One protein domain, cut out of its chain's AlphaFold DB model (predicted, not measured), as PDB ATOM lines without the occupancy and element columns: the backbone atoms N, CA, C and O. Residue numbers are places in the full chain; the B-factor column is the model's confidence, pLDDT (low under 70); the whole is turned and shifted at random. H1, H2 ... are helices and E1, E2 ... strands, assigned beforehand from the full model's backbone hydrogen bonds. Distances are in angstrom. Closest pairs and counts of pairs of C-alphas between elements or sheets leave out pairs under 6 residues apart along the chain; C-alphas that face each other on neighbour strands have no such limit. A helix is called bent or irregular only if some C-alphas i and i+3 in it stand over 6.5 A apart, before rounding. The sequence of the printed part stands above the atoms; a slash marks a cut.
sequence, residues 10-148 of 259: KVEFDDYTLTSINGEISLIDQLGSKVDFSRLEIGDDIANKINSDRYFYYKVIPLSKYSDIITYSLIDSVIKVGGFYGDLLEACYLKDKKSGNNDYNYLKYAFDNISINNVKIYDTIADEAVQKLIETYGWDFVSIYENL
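This is residues 10 to 148 of the 259 residues of an uncharacterized protein of Sulfolobus sp. E11-6 (UniProt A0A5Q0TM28). This is an elongated stack of helices with a small three-stranded sheet at one end. H1, H4 and H6 stand side by side in a row, H3 and H5 lie along one side of that row, and H7 and H8 sit at the far end from the sheet. The printed part has 139 residues, with three named strands, E1 to E3, followed by eight named helices, H1 to H8; the sheet runs E1, E2, E3, antiparallel throughout, and the class is mostly helix. By its radius of gyration of the C-alphas, 15.1 A, it is compact, and the C-alphas span 51 by 31 by 24 A.

Find C-alpha 10 at (167.496, 2.351, 37.401), where E1, residues 10 to 12, begins. E2 follows at residues 16 to 21, 15.4 A long, and E3 at 24 to 29, 16.2 A. H1 takes residues 41 to 52, 16.7 A; H2, 54 to 57; H3, 64 to 69; and H4, 72 to 81, 14.4 A. From C-alpha 85 at (173.773, 24.249, 30.601), H5 runs 19.6 A to residue 98. H6 holds residues 105 to 116, 16.3 A, H7 127 to 137, 15.2 A, and H8 139 to 146, ending at C-alpha 146 at (173.415, 36.228, 23.160).

Start at the meander E1, E2, E3, each strand the antiparallel neighbour of the one before. Look for N 11 and O 18 at 2.9 A between E1 and E2, and N 19 and O 26 at 2.9 A between E2 and E3. H1 only grazes the sheet, with residues 42 to 49. H1 and H2 only just touch, only at the corner, with 3 pairs of C-alphas within 8 A, closest at Ile 50 and Phe 56, 5.8 A. H1 touches H4 at a shallow tilt of 21 degrees, the same way; their closest C-alphas, Ala 47 and Leu 74, are 4.5 A apart. H4, H5 and H6 form an up and down bundle, each helix running against the one before. H5 and H6, a helical hairpin, touch closest at the C-alphas of Cys 92 and Leu 107, 4.7 A. H5 is the hub; it also touches H3, at the C-alphas of Ser 64 and Ala 91, 4.0 A. With residues 89 to 93 alone it only just touches H7, with 3 pairs within 8 A, about perpendicular at 87 degrees, closest at the C-alphas of Tyr 93 and Ala 129, 6.1 A. H7 and H8 only just touch, only at the corner, with 3 such pairs, closest at Ile 134 and Phe 141, 6.2 A. Each O i to N i+4 pair is within hydrogen-bond range in H1, H4, H5, H6, H7 and H8; H2 is too short for one, and irregular H3, with C-alphas 65 and 68 8.7 A apart, has 0 of 2, beside 1 of 3 O i to N i+3 pairs.

The C-alphas farthest apart, those of Leu 31 and Trp 139, are 50.9 A apart. The printed part has no cut, and its one long link is E3 to H1. Mean pLDDT of the printed part is 75.3; 46 residues are under 70, among them 54 to 62 and 139 to 148.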
ATOM      1  N   LYS A  10     166.772   2.800  36.212       65.81
ATOM      2  CA  LYS A  10     167.496   2.351  37.401       65.81
ATOM      3  C   LYS A  10     168.975   2.331  37.027       65.81
ATOM      4  O   LYS A  10     169.309   1.810  35.964       65.81
ATOM      5  N   VAL A  11     169.835   2.902  37.860       68.19
ATOM      6  CA  VAL A  11     171.288   2.723  37.785       68.19
ATOM      7  C   VAL A  11     171.768   2.289  39.155       68.19
ATOM      8  O   VAL A  11     171.401   2.883  40.165       68.19
ATOM      9  N   GLU A  12     172.550   1.221  39.167       70.06
ATOM     10  CA  GLU A  12     173.126   0.633  40.368       70.06
ATOM     11  C   GLU A  12     174.563   1.142  40.535       70.06
ATOM     12  O   GLU A  12     175.322   1.247  39.563       70.06
ATOM     13  N   PHE A  13     174.863   1.500  41.777       69.56
ATOM     14  CA  PHE A  13     176.155   1.821  42.371       69.56
ATOM     15  C   PHE A  13     176.329   0.850  43.552       69.56
ATOM     16  O   PHE A  13     175.346   0.241  43.985       69.56
ATOM     17  N   ASP A  14     177.542   0.692  44.074       69.25
ATOM     18  CA  ASP A  14     177.854  -0.421  44.986       69.25
ATOM     19  C   ASP A  14     176.991  -0.408  46.269       69.25
ATOM     20  O   ASP A  14     176.435  -1.438  46.659       69.25
ATOM     21  N   ASP A  15     176.766   0.769  46.862       67.81
ATOM     22  CA  ASP A  15     175.936   0.936  48.067       67.81
ATOM     23  C   ASP A  15     174.463   1.298  47.789       67.81
ATOM     24  O   ASP A  15     173.615   1.199  48.683       67.81
ATOM     25  N   TYR A  16     174.121   1.754  46.576       73.06
ATOM     26  CA  TYR A  16     172.803   2.338  46.306       73.06
ATOM     27  C   TYR A  16     172.321   2.263  44.848       73.06
ATOM     28  O   TYR A  16     173.060   2.220  43.871       73.06
ATOM     29  N   THR A  17     171.004   2.338  44.692       71.38
ATOM     30  CA  THR A  17     170.297   2.529  43.427       71.38
ATOM     31  C   THR A  17     169.914   3.995  43.241       71.38
ATOM     32  O   THR A  17     169.144   4.540  44.030       71.38
ATOM     33  N   LEU A  18     170.321   4.610  42.131       73.44
ATOM     34  CA  LEU A  18     169.679   5.822  41.620       73.44
ATOM     35  C   LEU A  18     168.490   5.420  40.735       73.44
ATOM     36  O   LEU A  18     168.657   4.734  39.723       73.44
ATOM     37  N   THR A  19     167.281   5.848  41.091       69.31
ATOM     38  CA  THR A  19     166.056   5.568  40.324       69.31
ATOM     39  C   THR A  19     165.321   6.847  39.943       69.31
ATOM     40  O   THR A  19     165.272   7.799  40.719       69.31
ATOM     41  N   SER A  20     164.716   6.868  38.753       61.78
ATOM     42  CA  SER A  20     163.734   7.887  38.363       61.78
ATOM     43  C   SER A  20     162.328   7.315  38.416       61.78
ATOM     44  O   SER A  20     161.971   6.412  37.648       61.78
ATOM     45  N   ILE A  21     161.498   7.892  39.281       60.38
ATOM     46  CA  ILE A  21     160.069   7.603  39.364       60.38
ATOM     47  C   ILE A  21     159.325   8.908  39.097       60.38
ATOM     48  O   ILE A  21     159.549   9.921  39.743       60.38
ATOM     49  N   ASN A  22     158.446   8.905  38.095       54.91
ATOM     50  CA  ASN A  22     157.639  10.065  37.697       54.91
ATOM     51  C   ASN A  22     158.425  11.353  37.347       54.91
ATOM     52  O   ASN A  22     157.817  12.424  37.254       54.91
ATOM     53  N   GLY A  23     159.725  11.248  37.055       53.91
ATOM     54  CA  GLY A  23     160.607  12.390  36.787       53.91
ATOM     55  C   GLY A  23     161.233  13.006  38.042       53.91
ATOM     56  O   GLY A  23     161.846  14.065  37.937       53.91
ATOM     57  N   GLU A  24     161.084  12.357  39.197       60.72
ATOM     58  CA  GLU A  24     161.892  12.604  40.385       60.72
ATOM     59  C   GLU A  24     162.992  11.551  40.486       60.72
ATOM     60  O   GLU A  24     162.727  10.347  40.414       60.72
ATOM     61  N   ILE A  25     164.224  12.015  40.684       65.75
ATOM     62  CA  ILE A  25     165.339  11.179  41.114       65.75
ATOM     63  C   ILE A  25     165.106  10.806  42.585       65.75
ATOM     64  O   ILE A  25     164.699  11.637  43.402       65.75
ATOM     65  N   SER A  26     165.364   9.556  42.950       69.81
ATOM     66  CA  SER A  26     165.518   9.118  44.338       69.81
ATOM     67  C   SER A  26     166.688   8.145  44.440       69.81
ATOM     68  O   SER A  26     166.826   7.252  43.603       69.81
ATOM     69  N   LEU A  27     167.524   8.336  45.457       71.25
ATOM     70  CA  LEU A  27     168.518   7.356  45.876       71.25
ATOM     71  C   LEU A  27     167.829   6.337  46.789       71.25
ATOM     72  O   LEU A  27     167.061   6.733  47.668       71.25
ATOM     73  N   ILE A  28     168.078   5.049  46.581       76.25
ATOM     74  CA  ILE A  28     167.516   3.954  47.376       76.25
ATOM     75  C   ILE A  28     168.657   3.017  47.774       76.25
ATOM     76  O   ILE A  28     169.367   2.536  46.895       76.25
ATOM     77  N   ASP A  29     168.847   2.770  49.067       75.56
ATOM     78  CA  ASP A  29     169.888   1.859  49.564       75.56
ATOM     79  C   ASP A  29     169.565   0.374  49.291       75.56
ATOM     80  O   ASP A  29     168.490   0.018  48.796       75.56
ATOM     81  N   GLN A  30     170.498  -0.520  49.631       73.12
ATOM     82  CA  GLN A  30     170.307  -1.974  49.513       73.12
ATOM     83  C   GLN A  30     169.129  -2.524  50.356       73.12
ATOM     84  O   GLN A  30     168.670  -3.637  50.100       73.12
ATOM     85  N   LEU A  31     168.614  -1.763  51.332       75.56
ATOM     86  CA  LEU A  31     167.475  -2.126  52.187       75.56
ATOM     87  C   LEU A  31     166.130  -1.597  51.648       75.56
ATOM     88  O   LEU A  31     165.077  -1.929  52.196       75.56
ATOM     89  N   GLY A  32     166.138  -0.799  50.576       72.06
ATOM     90  CA  GLY A  32     164.943  -0.180  49.997       72.06
ATOM     91  C   GLY A  32     164.578   1.189  50.587       72.06
ATOM     92  O   GLY A  32     163.526   1.733  50.242       72.06
ATOM     93  N   SER A  33     165.422   1.769  51.444       77.44
ATOM     94  CA  SER A  33     165.181   3.062  52.099       77.44
ATOM     95  C   SER A  33     165.641   4.225  51.223       77.44
ATOM     96  O   SER A  33     166.669   4.143  50.551       77.44
ATOM     97  N   LYS A  34     164.910   5.346  51.245       75.56
ATOM     98  CA  LYS A  34     165.315   6.561  50.521       75.56
ATOM     99  C   LYS A  34     166.464   7.260  51.255       75.56
ATOM    100  O   LYS A  34     166.278   7.708  52.384       75.56
ATOM    101  N   VAL A  35     167.614   7.388  50.597       70.50
ATOM    102  CA  VAL A  35     168.786   8.110  51.126       70.50
ATOM    103  C   VAL A  35     168.664   9.603  50.798       70.50
ATOM    104  O   VAL A  35     168.058   9.985  49.792       70.50
ATOM    105  N   ASP A  36     169.237  10.449  51.652       68.56
ATOM    106  CA  ASP A  36     169.346  11.889  51.419       68.56
ATOM    107  C   ASP A  36     170.404  12.227  50.347       68.56
ATOM    108  O   ASP A  36     171.464  11.606  50.269       68.56
ATOM    109  N   PHE A  37     170.110  13.247  49.538       62.38
ATOM    110  CA  PHE A  37     170.947  13.751  48.445       62.38
ATOM    111  C   PHE A  37     172.041  14.729  48.905       62.38
ATOM    112  O   PHE A  37     172.837  15.181  48.087       62.38
ATOM    113  N   SER A  38     172.105  15.053  50.199       59.72
ATOM    114  CA  SER A  38     173.128  15.932  50.786       59.72
ATOM    115  C   SER A  38     174.555  15.358  50.777       59.72
ATOM    116  O   SER A  38     175.511  16.099  51.011       59.72
ATOM    117  N   ARG A  39     174.734  14.057  50.489       65.50
ATOM    118  CA  ARG A  39     176.059  13.423  50.385       65.50
ATOM    119  C   ARG A  39     176.758  13.827  49.085       65.50
ATOM    120  O   ARG A  39     176.308  13.466  48.000       65.50
ATOM    121  N   LEU A  40     177.886  14.529  49.209       60.75
ATOM    122  CA  LEU A  40     178.695  15.018  48.079       60.75
ATOM    123  C   LEU A  40     179.122  13.899  47.113       60.75
ATOM    124  O   LEU A  40     179.094  14.106  45.903       60.75
ATOM    125  N   GLU A  41     179.427  12.718  47.654       73.50
ATOM    126  CA  GLU A  41     179.829  11.497  46.937       73.50
ATOM    127  C   GLU A  41     178.887  11.165  45.762       73.50
ATOM    128  O   GLU A  41     179.344  10.848  44.666       73.50
ATOM    129  N   ILE A  42     177.573  11.365  45.939       77.25
ATOM    130  CA  ILE A  42     176.546  11.091  44.919       77.25
ATOM    131  C   ILE A  42     176.769  11.931  43.651       77.25
ATOM    132  O   ILE A  42     176.498  11.469  42.539       77.25
ATOM    133  N   GLY A  43     177.250  13.170  43.796       81.81
ATOM    134  CA  GLY A  43     177.547  14.051  42.668       81.81
ATOM    135  C   GLY A  43     178.719  13.547  41.832       81.81
ATOM    136  O   GLY A  43     178.629  13.493  40.605       81.81
ATOM    137  N   ASP A  44     179.782  13.105  42.504       86.44
ATOM    138  CA  ASP A  44     180.995  12.584  41.869       86.44
ATOM    139  C   ASP A  44     180.762  11.195  41.249       86.44
ATOM    140  O   ASP A  44     181.252  10.912  40.155       86.44
ATOM    141  N   ASP A  45     179.917  10.360  41.852       82.81
ATOM    142  CA  ASP A  45     179.480   9.088  41.268       82.81
ATOM    143  C   ASP A  45     178.599   9.279  40.025       82.81
ATOM    144  O   ASP A  45     178.772   8.589  39.012       82.81
ATOM    145  N   ILE A  46     177.690  10.258  40.039       81.88
ATOM    146  CA  ILE A  46     176.928  10.646  38.844       81.88
ATOM    147  C   ILE A  46     177.874  11.198  37.766       81.88
ATOM    148  O   ILE A  46     177.711  10.851  36.593       81.88
ATOM    149  N   ALA A  47     178.899  11.971  38.136       86.31
ATOM    150  CA  ALA A  47     179.930  12.467  37.224       86.31
ATOM    151  C   ALA A  47     180.724  11.320  36.567       86.31
ATOM    152  O   ALA A  47     180.832  11.250  35.337       86.31
ATOM    153  N   ASN A  48     181.196  10.357  37.364       86.44
ATOM    154  CA  ASN A  48     181.831   9.124  36.893       86.44
ATOM    155  C   ASN A  48     180.913   8.368  35.920       86.44
ATOM    156  O   ASN A  48     181.337   7.959  34.832       86.44
ATOM    157  N   LYS A  49     179.620   8.254  36.247       81.38
ATOM    158  CA  LYS A  49     178.647   7.584  35.381       81.38
ATOM    159  C   LYS A  49     178.426   8.321  34.059       81.38
ATOM    160  O   LYS A  49     178.418   7.659  33.024       81.38
ATOM    161  N   ILE A  50     178.328   9.653  34.060       79.56
ATOM    162  CA  ILE A  50     178.207  10.491  32.848       79.56
ATOM    163  C   ILE A  50     179.430  10.337  31.929       79.56
ATOM    164  O   ILE A  50     179.274  10.264  30.708       79.56
ATOM    165  N   ASN A  51     180.638  10.224  32.492       81.69
ATOM    166  CA  ASN A  51     181.844   9.932  31.710       81.69
ATOM    167  C   ASN A  51     181.794   8.541  31.049       81.69
ATOM    168  O   ASN A  51     182.291   8.391  29.932       81.69
ATOM    169  N   SER A  52     181.187   7.546  31.711       81.44
ATOM    170  CA  SER A  52     181.057   6.169  31.198       81.44
ATOM    171  C   SER A  52     179.910   5.968  30.188       81.44
ATOM    172  O   SER A  52     180.077   5.257  29.201       81.44
ATOM    173  N   ASP A  53     178.761   6.618  30.398       72.44
ATOM    174  CA  ASP A  53     177.588   6.609  29.519       72.44
ATOM    175  C   ASP A  53     177.094   8.046  29.336       72.44
ATOM    176  O   ASP A  53     176.340   8.572  30.154       72.44
ATOM    177  N   ARG A  54     177.453   8.685  28.219       66.00
ATOM    178  CA  ARG A  54     177.002  10.056  27.920       66.00
ATOM    179  C   ARG A  54     175.481  10.159  27.777       66.00
ATOM    180  O   ARG A  54     174.909  11.216  28.035       66.00
ATOM    181  N   TYR A  55     174.796   9.068  27.419       64.56
ATOM    182  CA  TYR A  55     173.335   9.043  27.375       64.56
ATOM    183  C   TYR A  55     172.707   8.980  28.769       64.56
ATOM    184  O   TYR A  55     171.507   9.224  28.880       64.56
ATOM    185  N   PHE A  56     173.465   8.672  29.829       67.25
ATOM    186  CA  PHE A  56     172.974   8.736  31.205       67.25
ATOM    187  C   PHE A  56     172.514  10.147  31.558       67.25
ATOM    188  O   PHE A  56     171.401  10.304  32.055       67.25
ATOM    189  N   TYR A  57     173.297  11.166  31.192       66.25
ATOM    190  CA  TYR A  57     172.954  12.564  31.440       66.25
ATOM    191  C   TYR A  57     171.556  12.928  30.905       66.25
ATOM    192  O   TYR A  57     170.690  13.342  31.667       66.25
ATOM    193  N   TYR A  58     171.264  12.643  29.631       59.75
ATOM    194  CA  TYR A  58     169.955  12.934  29.017       59.75
ATOM    195  C   TYR A  58     168.787  12.052  29.522       59.75
ATOM    196  O   TYR A  58     167.659  12.162  29.025       59.75
ATOM    197  N   LYS A  59     169.025  11.152  30.487       59.44
ATOM    198  CA  LYS A  59     167.977  10.456  31.255       59.44
ATOM    199  C   LYS A  59     167.645  11.227  32.549       59.44
ATOM    200  O   LYS A  59     166.508  11.152  33.011       59.44
ATOM    201  N   VAL A  60     168.585  11.999  33.099       62.91
ATOM    202  CA  VAL A  60     168.461  12.803  34.328       62.91
ATOM    203  C   VAL A  60     167.841  14.170  33.998       62.91
ATOM    204  O   VAL A  60     168.533  15.108  33.629       62.91
ATOM    205  N   ILE A  61     166.505  14.259  34.038       57.00
ATOM    206  CA  ILE A  61     165.768  15.260  33.239       57.00
ATOM    207  C   ILE A  61     165.876  16.734  33.687       57.00
ATOM    208  O   ILE A  61     165.820  17.567  32.787       57.00
ATOM    209  N   PRO A  62     165.984  17.089  34.986       66.44
ATOM    210  CA  PRO A  62     166.420  18.453  35.322       66.44
ATOM    211  C   PRO A  62     167.329  18.551  36.562       66.44
ATOM    212  O   PRO A  62     166.929  18.156  37.664       66.44
ATOM    213  N   LEU A  63     168.529  19.126  36.416       74.12
ATOM    214  CA  LEU A  63     169.486  19.266  37.527       74.12
ATOM    215  C   LEU A  63     169.108  20.364  38.528       74.12
ATOM    216  O   LEU A  63     169.460  20.239  39.699       74.12
ATOM    217  N   SER A  64     168.360  21.399  38.129       76.50
ATOM    218  CA  SER A  64     168.019  22.518  39.026       76.50
ATOM    219  C   SER A  64     167.252  22.086  40.283       76.50
ATOM    220  O   SER A  64     167.456  22.626  41.373       76.50
ATOM    221  N   LYS A  65     166.453  21.016  40.170       78.75
ATOM    222  CA  LYS A  65     165.747  20.376  41.294       78.75
ATOM    223  C   LYS A  65     166.659  19.669  42.303       78.75
ATOM    224  O   LYS A  65     166.208  19.371  43.404       78.75
ATOM    225  N   TYR A  66     167.904  19.388  41.927       80.25
ATOM    226  CA  TYR A  66     168.869  18.573  42.671       80.25
ATOM    227  C   TYR A  66     170.188  19.328  42.868       80.25
ATOM    228  O   TYR A  66     171.272  18.764  42.765       80.25
ATOM    229  N   SER A  67     170.094  20.623  43.174       87.25
ATOM    230  CA  SER A  67     171.247  21.495  43.433       87.25
ATOM    231  C   SER A  67     172.223  20.946  44.481       87.25
ATOM    232  O   SER A  67     173.414  21.221  44.400       87.25
ATOM    233  N   ASP A  68     171.771  20.129  45.433       84.62
ATOM    234  CA  ASP A  68     172.613  19.608  46.517       84.62
ATOM    235  C   ASP A  68     173.745  18.688  46.016       84.62
ATOM    236  O   ASP A  68     174.873  18.798  46.505       84.62
ATOM    237  N   ILE A  69     173.502  17.886  44.965       84.19
ATOM    238  CA  ILE A  69     174.508  16.983  44.363       84.19
ATOM    239  C   ILE A  69     175.502  17.679  43.419       84.19
ATOM    240  O   ILE A  69     176.352  17.012  42.839       84.19
ATOM    241  N   ILE A  70     175.426  18.998  43.221       89.31
ATOM    242  CA  ILE A  70     176.353  19.701  42.320       89.31
ATOM    243  C   ILE A  70     177.771  19.700  42.909       89.31
ATOM    244  O   ILE A  70     178.029  20.328  43.935       89.31
ATOM    245  N   THR A  71     178.700  19.004  42.259       91.31
ATOM    246  CA  THR A  71     180.142  19.024  42.555       91.31
ATOM    247  C   THR A  71     180.918  19.559  41.353       91.31
ATOM    248  O   THR A  71     180.386  19.623  40.243       91.31
ATOM    249  N   TYR A  72     182.187  19.929  41.544       93.06
ATOM    250  CA  TYR A  72     183.046  20.357  40.434       93.06
ATOM    251  C   TYR A  72     183.236  19.238  39.393       93.06
ATOM    252  O   TYR A  72     183.071  19.489  38.204       93.06
ATOM    253  N   SER A  73     183.417  17.982  39.832       92.31
ATOM    254  CA  SER A  73     183.464  16.811  38.940       92.31
ATOM    255  C   SER A  73     182.188  16.670  38.102       92.31
ATOM    256  O   SER A  73     182.249  16.399  36.898       92.31
ATOM    257  N   LEU A  74     181.013  16.895  38.708       90.12
ATOM    258  CA  LEU A  74     179.736  16.854  37.998       90.12
ATOM    259  C   LEU A  74     179.611  17.997  36.983       90.12
ATOM    260  O   LEU A  74     179.197  17.745  35.854       90.12
ATOM    261  N   ILE A  75     180.019  19.215  37.345       92.06
ATOM    262  CA  ILE A  75     180.065  20.371  36.435       92.06
ATOM    263  C   ILE A  75     180.942  20.057  35.214       92.06
ATOM    264  O   ILE A  75     180.447  20.106  34.084       92.06
ATOM    265  N   ASP A  76     182.193  19.642  35.431       91.06
ATOM    266  CA  ASP A  76     183.142  19.287  34.368       91.06
ATOM    267  C   ASP A  76     182.578  18.203  33.450       91.06
ATOM    268  O   ASP A  76     182.652  18.287  32.223       91.06
ATOM    269  N   SER A  77     181.966  17.179  34.047       87.00
ATOM    270  CA  SER A  77     181.411  16.039  33.323       87.00
ATOM    271  C   SER A  77     180.205  16.421  32.470       87.00
ATOM    272  O   SER A  77     180.078  15.917  31.356       87.00
ATOM    273  N   VAL A  78     179.344  17.331  32.935       84.50
ATOM    274  CA  VAL A  78     178.198  17.844  32.163       84.50
ATOM    275  C   VAL A  78     178.659  18.750  31.014       84.50
ATOM    276  O   VAL A  78     178.146  18.626  29.898       84.50
ATOM    277  N   ILE A  79     179.661  19.604  31.246       83.25
ATOM    278  CA  ILE A  79     180.262  20.482  30.222       83.25
ATOM    279  C   ILE A  79     180.950  19.656  29.128       83.25
ATOM    280  O   ILE A  79     180.723  19.869  27.938       83.25
ATOM    281  N   LYS A  80     181.699  18.625  29.519       82.94
ATOM    282  CA  LYS A  80     182.419  17.706  28.624       82.94
ATOM    283  C   LYS A  80     181.524  16.859  27.706       82.94
ATOM    284  O   LYS A  80     182.007  16.400  26.669       82.94
ATOM    285  N   VAL A  81     180.257  16.597  28.058       76.00
ATOM    286  CA  VAL A  81     179.375  15.702  27.269       76.00
ATOM    287  C   VAL A  81     178.367  16.396  26.353       76.00
ATOM    288  O   VAL A  81     177.783  15.700  25.525       76.00
ATOM    289  N   GLY A  82     178.165  17.716  26.449       67.50
ATOM    290  CA  GLY A  82     177.115  18.408  25.681       67.50
ATOM    291  C   GLY A  82     175.803  18.616  26.456       67.50
ATOM    292  O   GLY A  82     174.730  18.416  25.882       67.50
ATOM    293  N   GLY A  83     175.868  18.898  27.760       67.31
ATOM    294  CA  GLY A  83     174.706  18.924  28.655       67.31
ATOM    295  C   GLY A  83     173.732  20.108  28.511       67.31
ATOM    296  O   GLY A  83     173.910  21.000  27.687       67.31
ATOM    297  N   PHE A  84     172.688  20.114  29.350       72.12
ATOM    298  CA  PHE A  84     171.729  21.215  29.488       72.12
ATOM    299  C   PHE A  84     172.328  22.281  30.415       72.12
ATOM    300  O   PHE A  84     172.247  22.194  31.642       72.12
ATOM    301  N   TYR A  85     172.988  23.277  29.830       78.88
ATOM    302  CA  TYR A  85     173.773  24.249  30.601       78.88
ATOM    303  C   TYR A  85     172.930  25.238  31.400       78.88
ATOM    304  O   TYR A  85     173.411  25.761  32.402       78.88
ATOM    305  N   GLY A  86     171.673  25.452  31.000       78.44
ATOM    306  CA  GLY A  86     170.736  26.269  31.766       78.44
ATOM    307  C   GLY A  86     170.418  25.633  33.120       78.44
ATOM    308  O   GLY A  86     170.735  26.201  34.165       78.44
ATOM    309  N   ASP A  87     169.927  24.391  33.095       79.50
ATOM    310  CA  ASP A  87     169.726  23.546  34.278       79.50
ATOM    311  C   ASP A  87     170.980  23.423  35.156       79.50
ATOM    312  O   ASP A  87     170.863  23.420  36.382       79.50
ATOM    313  N   LEU A  88     172.172  23.322  34.551       87.69
ATOM    314  CA  LEU A  88     173.435  23.256  35.290       87.69
ATOM    315  C   LEU A  88     173.712  24.560  36.052       87.69
ATOM    316  O   LEU A  88     173.972  24.512  37.253       87.69
ATOM    317  N   LEU A  89     173.647  25.715  35.381       89.31
ATOM    318  CA  LEU A  89     173.909  27.017  36.003       89.31
ATOM    319  C   LEU A  89     172.855  27.363  37.062       89.31
ATOM    320  O   LEU A  89     173.210  27.843  38.137       89.31
ATOM    321  N   GLU A  90     171.581  27.049  36.821       88.94
ATOM    322  CA  GLU A  90     170.521  27.205  37.822       88.94
ATOM    323  C   GLU A  90     170.771  26.312  39.050       88.94
ATOM    324  O   GLU A  90     170.680  26.785  40.185       88.94
ATOM    325  N   ALA A  91     171.174  25.051  38.854       90.38
ATOM    326  CA  ALA A  91     171.544  24.157  39.953       90.38
ATOM    327  C   ALA A  91     172.756  24.675  40.752       90.38
ATOM    328  O   ALA A  91     172.757  24.593  41.982       90.38
ATOM    329  N   CYS A  92     173.756  25.248  40.077       91.88
ATOM    330  CA  CYS A  92     174.927  25.854  40.714       91.88
ATOM    331  C   CYS A  92     174.551  27.092  41.543       91.88
ATOM    332  O   CYS A  92     174.882  27.155  42.727       91.88
ATOM    333  N   TYR A  93     173.783  28.030  40.968       91.88
ATOM    334  CA  TYR A  93     173.247  29.199  41.681       91.88
ATOM    335  C   TYR A  93     172.454  28.787  42.925       91.88
ATOM    336  O   TYR A  93     172.645  29.349  44.004       91.88
ATOM    337  N   LEU A  94     171.590  27.775  42.802       91.88
ATOM    338  CA  LEU A  94     170.809  27.255  43.923       91.88
ATOM    339  C   LEU A  94     171.690  26.595  44.997       91.88
ATOM    340  O   LEU A  94     171.374  26.740  46.178       91.88
ATOM    341  N   LYS A  95     172.797  25.926  44.635       91.31
ATOM    342  CA  LYS A  95     173.748  25.369  45.616       91.31
ATOM    343  C   LYS A  95     174.484  26.463  46.386       91.31
ATOM    344  O   LYS A  95     174.516  26.408  47.613       91.31
ATOM    345  N   ASP A  96     175.024  27.463  45.693       91.88
ATOM    346  CA  ASP A  96     175.702  28.601  46.329       91.88
ATOM    347  C   ASP A  96     174.750  29.406  47.231       91.88
ATOM    348  O   ASP A  96     175.086  29.748  48.364       91.88
ATOM    349  N   LYS A  97     173.511  29.632  46.777       90.06
ATOM    350  CA  LYS A  97     172.467  30.305  47.564       90.06
ATOM    351  C   LYS A  97     172.082  29.516  48.821       90.06
ATOM    352  O   LYS A  97     171.893  30.118  49.875       90.06
ATOM    353  N   LYS A  98     171.993  28.181  48.736       89.06
ATOM    354  CA  LYS A  98     171.737  27.289  49.886       89.06
ATOM    355  C   LYS A  98     172.885  27.269  50.895       89.06
ATOM    356  O   LYS A  98     172.622  27.202  52.092       89.06
ATOM    357  N   SER A  99     174.136  27.316  50.438       84.25
ATOM    358  CA  SER A  99     175.315  27.291  51.315       84.25
ATOM    359  C   SER A  99     175.637  28.646  51.959       84.25
ATOM    360  O   SER A  99     176.570  28.730  52.755       84.25
ATOM    361  N   GLY A 100     174.878  29.703  51.639       82.94
ATOM    362  CA  GLY A 100     175.153  31.069  52.094       82.94
ATOM    363  C   GLY A 100     176.379  31.695  51.420       82.94
ATOM    364  O   GLY A 100     176.943  32.659  51.939       82.94
ATOM    365  N   ASN A 101     176.820  31.144  50.285       73.06
ATOM    366  CA  ASN A 101     178.037  31.562  49.610       73.06
ATOM    367  C   ASN A 101     177.819  32.829  48.770       73.06
ATOM    368  O   ASN A 101     177.423  32.762  47.606       73.06
ATOM    369  N   ASN A 102     178.148  33.985  49.348       75.56
ATOM    370  CA  ASN A 102     178.087  35.279  48.662       75.56
ATOM    371  C   ASN A 102     179.011  35.379  47.433       75.56
ATOM    372  O   ASN A 102     178.776  36.237  46.582       75.56
ATOM    373  N   ASP A 103     180.026  34.514  47.319       81.56
ATOM    374  CA  ASP A 103     180.953  34.495  46.185       81.56
ATOM    375  C   ASP A 103     180.488  33.628  45.008       81.56
ATOM    376  O   ASP A 103     181.096  33.718  43.945       81.56
ATOM    377  N   TYR A 104     179.412  32.843  45.131       87.19
ATOM    378  CA  TYR A 104     178.835  32.056  44.026       87.19
ATOM    379  C   TYR A 104     179.848  31.150  43.285       87.19
ATOM    380  O   TYR A 104     179.947  31.162  42.059       87.19
ATOM    381  N   ASN A 105     180.639  30.376  44.035       91.50
ATOM    382  CA  ASN A 105     181.800  29.641  43.518       91.50
ATOM    383  C   ASN A 105     181.448  28.510  42.538       91.50
ATOM    384  O   ASN A 105     182.166  28.332  41.555       91.50
ATOM    385  N   TYR A 106     180.359  27.762  42.758       93.06
ATOM    386  CA  TYR A 106     179.937  26.719  41.812       93.06
ATOM    387  C   TYR A 106     179.390  27.346  40.528       93.06
ATOM    388  O   TYR A 106     179.709  26.885  39.433       93.06
ATOM    389  N   LEU A 107     178.599  28.418  40.656       91.50
ATOM    390  CA  LEU A 107     178.048  29.158  39.518       91.50
ATOM    391  C   LEU A 107     179.155  29.774  38.655       91.50
ATOM    392  O   LEU A 107     179.117  29.630  37.434       91.50
ATOM    393  N   LYS A 108     180.149  30.407  39.293       91.12
ATOM    394  CA  LYS A 108     181.341  30.948  38.632       91.12
ATOM    395  C   LYS A 108     182.099  29.857  37.878       91.12
ATOM    396  O   LYS A 108     182.228  29.924  36.661       91.12
ATOM    397  N   TYR A 109     182.491  28.791  38.577       93.00
ATOM    398  CA  TYR A 109     183.262  27.689  37.999       93.00
ATOM    399  C   TYR A 109     182.565  27.009  36.809       93.00
ATOM    400  O   TYR A 109     183.215  26.664  35.818       93.00
ATOM    401  N   ALA A 110     181.242  26.829  36.873       90.44
ATOM    402  CA  ALA A 110     180.466  26.296  35.756       90.44
ATOM    403  C   ALA A 110     180.437  27.255  34.558       90.44
ATOM    404  O   ALA A 110     180.631  26.819  33.422       90.44
ATOM    405  N   PHE A 111     180.236  28.553  34.797       87.38
ATOM    406  CA  PHE A 111     180.237  29.561  33.740       87.38
ATOM    407  C   PHE A 111     181.616  29.713  33.078       87.38
ATOM    408  O   PHE A 111     181.704  29.693  31.849       87.38
ATOM    409  N   ASP A 112     182.693  29.773  33.864       87.00
ATOM    410  CA  ASP A 112     184.069  29.886  33.366       87.00
ATOM    411  C   ASP A 112     184.436  28.695  32.465       87.00
ATOM    412  O   ASP A 112     184.988  28.874  31.380       87.00
ATOM    413  N   ASN A 113     184.057  27.471  32.847       86.88
ATOM    414  CA  ASN A 113     184.288  26.284  32.019       86.88
ATOM    415  C   ASN A 113     183.430  26.260  30.737       86.88
ATOM    416  O   ASN A 113     183.921  25.838  29.686       86.88
ATOM    417  N   ILE A 114     182.179  26.739  30.773       81.81
ATOM    418  CA  ILE A 114     181.342  26.917  29.567       81.81
ATOM    419  C   ILE A 114     181.987  27.941  28.615       81.81
ATOM    420  O   ILE A 114     182.062  27.697  27.407       81.81
ATOM    421  N   SER A 115     182.504  29.044  29.168       77.94
ATOM    422  CA  SER A 115     183.219  30.109  28.454       77.94
ATOM    423  C   SER A 115     184.484  29.597  27.762       77.94
ATOM    424  O   SER A 115     184.626  29.739  26.546       77.94
ATOM    425  N   ILE A 116     185.360  28.902  28.497       79.81
ATOM    426  CA  ILE A 116     186.622  28.331  27.985       79.81
ATOM    427  C   ILE A 116     186.381  27.364  26.817       79.81
ATOM    428  O   ILE A 116     187.154  27.346  25.858       79.81
ATOM    429  N   ASN A 117     185.300  26.583  26.862       70.56
ATOM    430  CA  ASN A 117     184.940  25.655  25.788       70.56
ATOM    431  C   ASN A 117     184.149  26.326  24.635       70.56
ATOM    432  O   ASN A 117     183.790  25.646  23.673       70.56
ATOM    433  N   ASN A 118     183.888  27.641  24.704       69.00
ATOM    434  CA  ASN A 118     183.088  28.426  23.749       69.00
ATOM    435  C   ASN A 118     181.694  27.815  23.489       69.00
ATOM    436  O   ASN A 118     181.225  27.699  22.350       69.00
ATOM    437  N   VAL A 119     181.048  27.348  24.560       64.19
ATOM    438  CA  VAL A 119     179.810  26.569  24.476       64.19
ATOM    439  C   VAL A 119     178.587  27.473  24.608       64.19
ATOM    440  O   VAL A 119     178.423  28.217  25.569       64.19
ATOM    441  N   LYS A 120     177.689  27.378  23.624       60.50
ATOM    442  CA  LYS A 120     176.459  28.173  23.553       60.50
ATOM    443  C   LYS A 120     175.406  27.622  24.521       60.50
ATOM    444  O   LYS A 120     175.062  26.442  24.457       60.50
ATOM    445  N   ILE A 121     174.873  28.481  25.389       63.09
ATOM    446  CA  ILE A 121     173.812  28.120  26.339       63.09
ATOM    447  C   ILE A 121     172.458  28.289  25.647       63.09
ATOM    448  O   ILE A 121     172.075  29.396  25.277       63.09
ATOM    449  N   TYR A 122     171.722  27.190  25.478       51.78
ATOM    450  CA  TYR A 122     170.409  27.205  24.825       51.78
ATOM    451  C   TYR A 122     169.231  27.085  25.795       51.78
ATOM    452  O   TYR A 122     168.100  27.394  25.416       51.78
ATOM    453  N   ASP A 123     169.456  26.593  27.012       63.22
ATOM    454  CA  ASP A 123     168.399  26.236  27.962       63.22
ATOM    455  C   ASP A 123     168.011  27.374  28.903       63.22
ATOM    456  O   ASP A 123     168.741  28.346  29.084       63.22
ATOM    457  N   THR A 124     166.803  27.268  29.454       61.28
ATOM    458  CA  THR A 124     166.249  28.251  30.385       61.28
ATOM    459  C   THR A 124     167.036  28.275  31.690       61.28
ATOM    460  O   THR A 124     167.401  27.224  32.209       61.28
ATOM    461  N   ILE A 125     167.240  29.478  32.217       75.62
ATOM    462  CA  ILE A 125     167.817  29.763  33.533       75.62
ATOM    463  C   ILE A 125     166.842  30.718  34.232       75.62
ATOM    464  O   ILE A 125     166.323  31.624  33.576       75.62
ATOM    465  N   ALA A 126     166.602  30.544  35.531       74.12
ATOM    466  CA  ALA A 126     165.878  31.512  36.357       74.12
ATOM    467  C   ALA A 126     166.455  32.943  36.250       74.12
ATOM    468  O   ALA A 126     167.674  33.140  36.292       74.12
ATOM    469  N   ASP A 127     165.576  33.949  36.167       72.81
ATOM    470  CA  ASP A 127     165.956  35.353  35.949       72.81
ATOM    471  C   ASP A 127     166.917  35.881  37.038       72.81
ATOM    472  O   ASP A 127     167.812  36.671  36.740       72.81
ATOM    473  N   GLU A 128     166.817  35.408  38.288       77.75
ATOM    474  CA  GLU A 128     167.728  35.813  39.371       77.75
ATOM    475  C   GLU A 128     169.150  35.256  39.206       77.75
ATOM    476  O   GLU A 128     170.117  35.903  39.610       77.75
ATOM    477  N   ALA A 129     169.301  34.073  38.603       80.06
ATOM    478  CA  ALA A 129     170.609  33.500  38.287       80.06
ATOM    479  C   ALA A 129     171.221  34.176  37.048       80.06
ATOM    480  O   ALA A 129     172.422  34.449  37.034       80.06
ATOM    481  N   VAL A 130     170.394  34.544  36.060       77.88
ATOM    482  CA  VAL A 130     170.791  35.409  34.933       77.88
ATOM    483  C   VAL A 130     171.279  36.769  35.444       77.88
ATOM    484  O   VAL A 130     172.375  37.195  35.085       77.88
ATOM    485  N   GLN A 131     170.530  37.424  36.338       79.00
ATOM    486  CA  GLN A 131     170.958  38.677  36.966       79.00
ATOM    487  C   GLN A 131     172.280  38.496  37.726       79.00
ATOM    488  O   GLN A 131     173.193  39.302  37.554       79.00
ATOM    489  N   LYS A 132     172.428  37.424  38.517       83.69
ATOM    490  CA  LYS A 132     173.661  37.162  39.275       83.69
ATOM    491  C   LYS A 132     174.877  36.949  38.367       83.69
ATOM    492  O   LYS A 132     175.969  37.397  38.717       83.69
ATOM    493  N   LEU A 133     174.707  36.325  37.201       81.69
ATOM    494  CA  LEU A 133     175.769  36.200  36.199       81.69
ATOM    495  C   LEU A 133     176.104  37.552  35.546       81.69
ATOM    496  O   LEU A 133     177.281  37.887  35.463       81.69
ATOM    497  N   ILE A 134     175.109  38.374  35.188       77.62
ATOM    498  CA  ILE A 134     175.331  39.746  34.679       77.62
ATOM    499  C   ILE A 134     176.090  40.603  35.707       77.62
ATOM    500  O   ILE A 134     177.048  41.283  35.347       77.62
ATOM    501  N   GLU A 135     175.720  40.539  36.988       81.62
ATOM    502  CA  GLU A 135     176.407  41.242  38.085       81.62
ATOM    503  C   GLU A 135     177.861  40.787  38.295       81.62
ATOM    504  O   GLU A 135     178.666  41.555  38.816       81.62
ATOM    505  N   THR A 136     178.189  39.542  37.938       80.69
ATOM    506  CA  THR A 136     179.506  38.932  38.202       80.69
ATOM    507  C   THR A 136     180.448  39.027  36.998       80.69
ATOM    508  O   THR A 136     181.651  39.189  37.183       80.69
ATOM    509  N   TYR A 137     179.906  38.950  35.778       75.12
ATOM    510  CA  TYR A 137     180.659  38.784  34.527       75.12
ATOM    511  C   TYR A 137     180.342  39.824  33.444       75.12
ATOM    512  O   TYR A 137     181.029  39.879  32.425       75.12
ATOM    513  N   GLY A 138     179.306  40.648  33.624       70.94
ATOM    514  CA  GLY A 138     178.936  41.696  32.672       70.94
ATOM    515  C   GLY A 138     178.789  41.181  31.236       70.94
ATOM    516  O   GLY A 138     178.018  40.260  30.962       70.94
ATOM    517  N   TRP A 139     179.534  41.794  30.313       60.16
ATOM    518  CA  TRP A 139     179.445  41.520  28.878       60.16
ATOM    519  C   TRP A 139     179.916  40.124  28.454       60.16
ATOM    520  O   TRP A 139     179.460  39.645  27.417       60.16
ATOM    521  N   ASP A 140     180.744  39.436  29.244       60.50
ATOM    522  CA  ASP A 140     181.198  38.082  28.896       60.50
ATOM    523  C   ASP A 140     180.051  37.069  29.035       60.50
ATOM    524  O   ASP A 140     179.832  36.237  28.150       60.50
ATOM    525  N   PHE A 141     179.229  37.205  30.088       68.50
ATOM    526  CA  PHE A 141     177.972  36.458  30.195       68.50
ATOM    527  C   PHE A 141     177.016  36.820  29.060       68.50
ATOM    528  O   PHE A 141     176.447  35.923  28.438       68.50
ATOM    529  N   VAL A 142     176.877  38.114  28.750       59.72
ATOM    530  CA  VAL A 142     176.020  38.560  27.645       59.72
ATOM    531  C   VAL A 142     176.471  37.932  26.324       59.72
ATOM    532  O   VAL A 142     175.631  37.383  25.631       59.72
ATOM    533  N   SER A 143     177.766  37.867  26.002       55.81
ATOM    534  CA  SER A 143     178.255  37.250  24.755       55.81
ATOM    535  C   SER A 143     177.943  35.745  24.648       55.81
ATOM    536  O   SER A 143     177.519  35.251  23.596       55.81
ATOM    537  N   ILE A 144     178.097  35.000  25.745       57.22
ATOM    538  CA  ILE A 144     177.815  33.553  25.790       57.22
ATOM    539  C   ILE A 144     176.305  33.276  25.754       57.22
ATOM    540  O   ILE A 144     175.868  32.307  25.126       57.22
ATOM    541  N   TYR A 145     175.500  34.154  26.354       56.06
ATOM    542  CA  TYR A 145     174.040  34.085  26.357       56.06
ATOM    543  C   TYR A 145     173.422  34.561  25.029       56.06
ATOM    544  O   TYR A 145     172.540  33.902  24.492       56.06
ATOM    545  N   GLU A 146     173.915  35.644  24.420       48.44
ATOM    546  CA  GLU A 146     173.415  36.228  23.160       48.44
ATOM    547  C   GLU A 146     173.662  35.343  21.928       48.44
ATOM    548  O   GLU A 146     173.014  35.495  20.893       48.44
ATOM    549  N   ASN A 147     174.445  34.274  22.075       46.75
ATOM    550  CA  ASN A 147     174.405  33.135  21.157       46.75
ATOM    551  C   ASN A 147     173.014  32.444  21.048       46.75
ATOM    552  O   ASN A 147     172.821  31.602  20.167       46.75
ATOM    553  N   LEU A 148     172.027  32.876  21.847       41.91
ATOM    554  CA  LEU A 148     170.567  32.645  21.813       41.91
ATOM    555  C   LEU A 148     169.839  32.823  20.465       41.91
ATOM    556  O   LEU A 148     168.605  32.736  20.405       41.91
TER     557      LEU A 148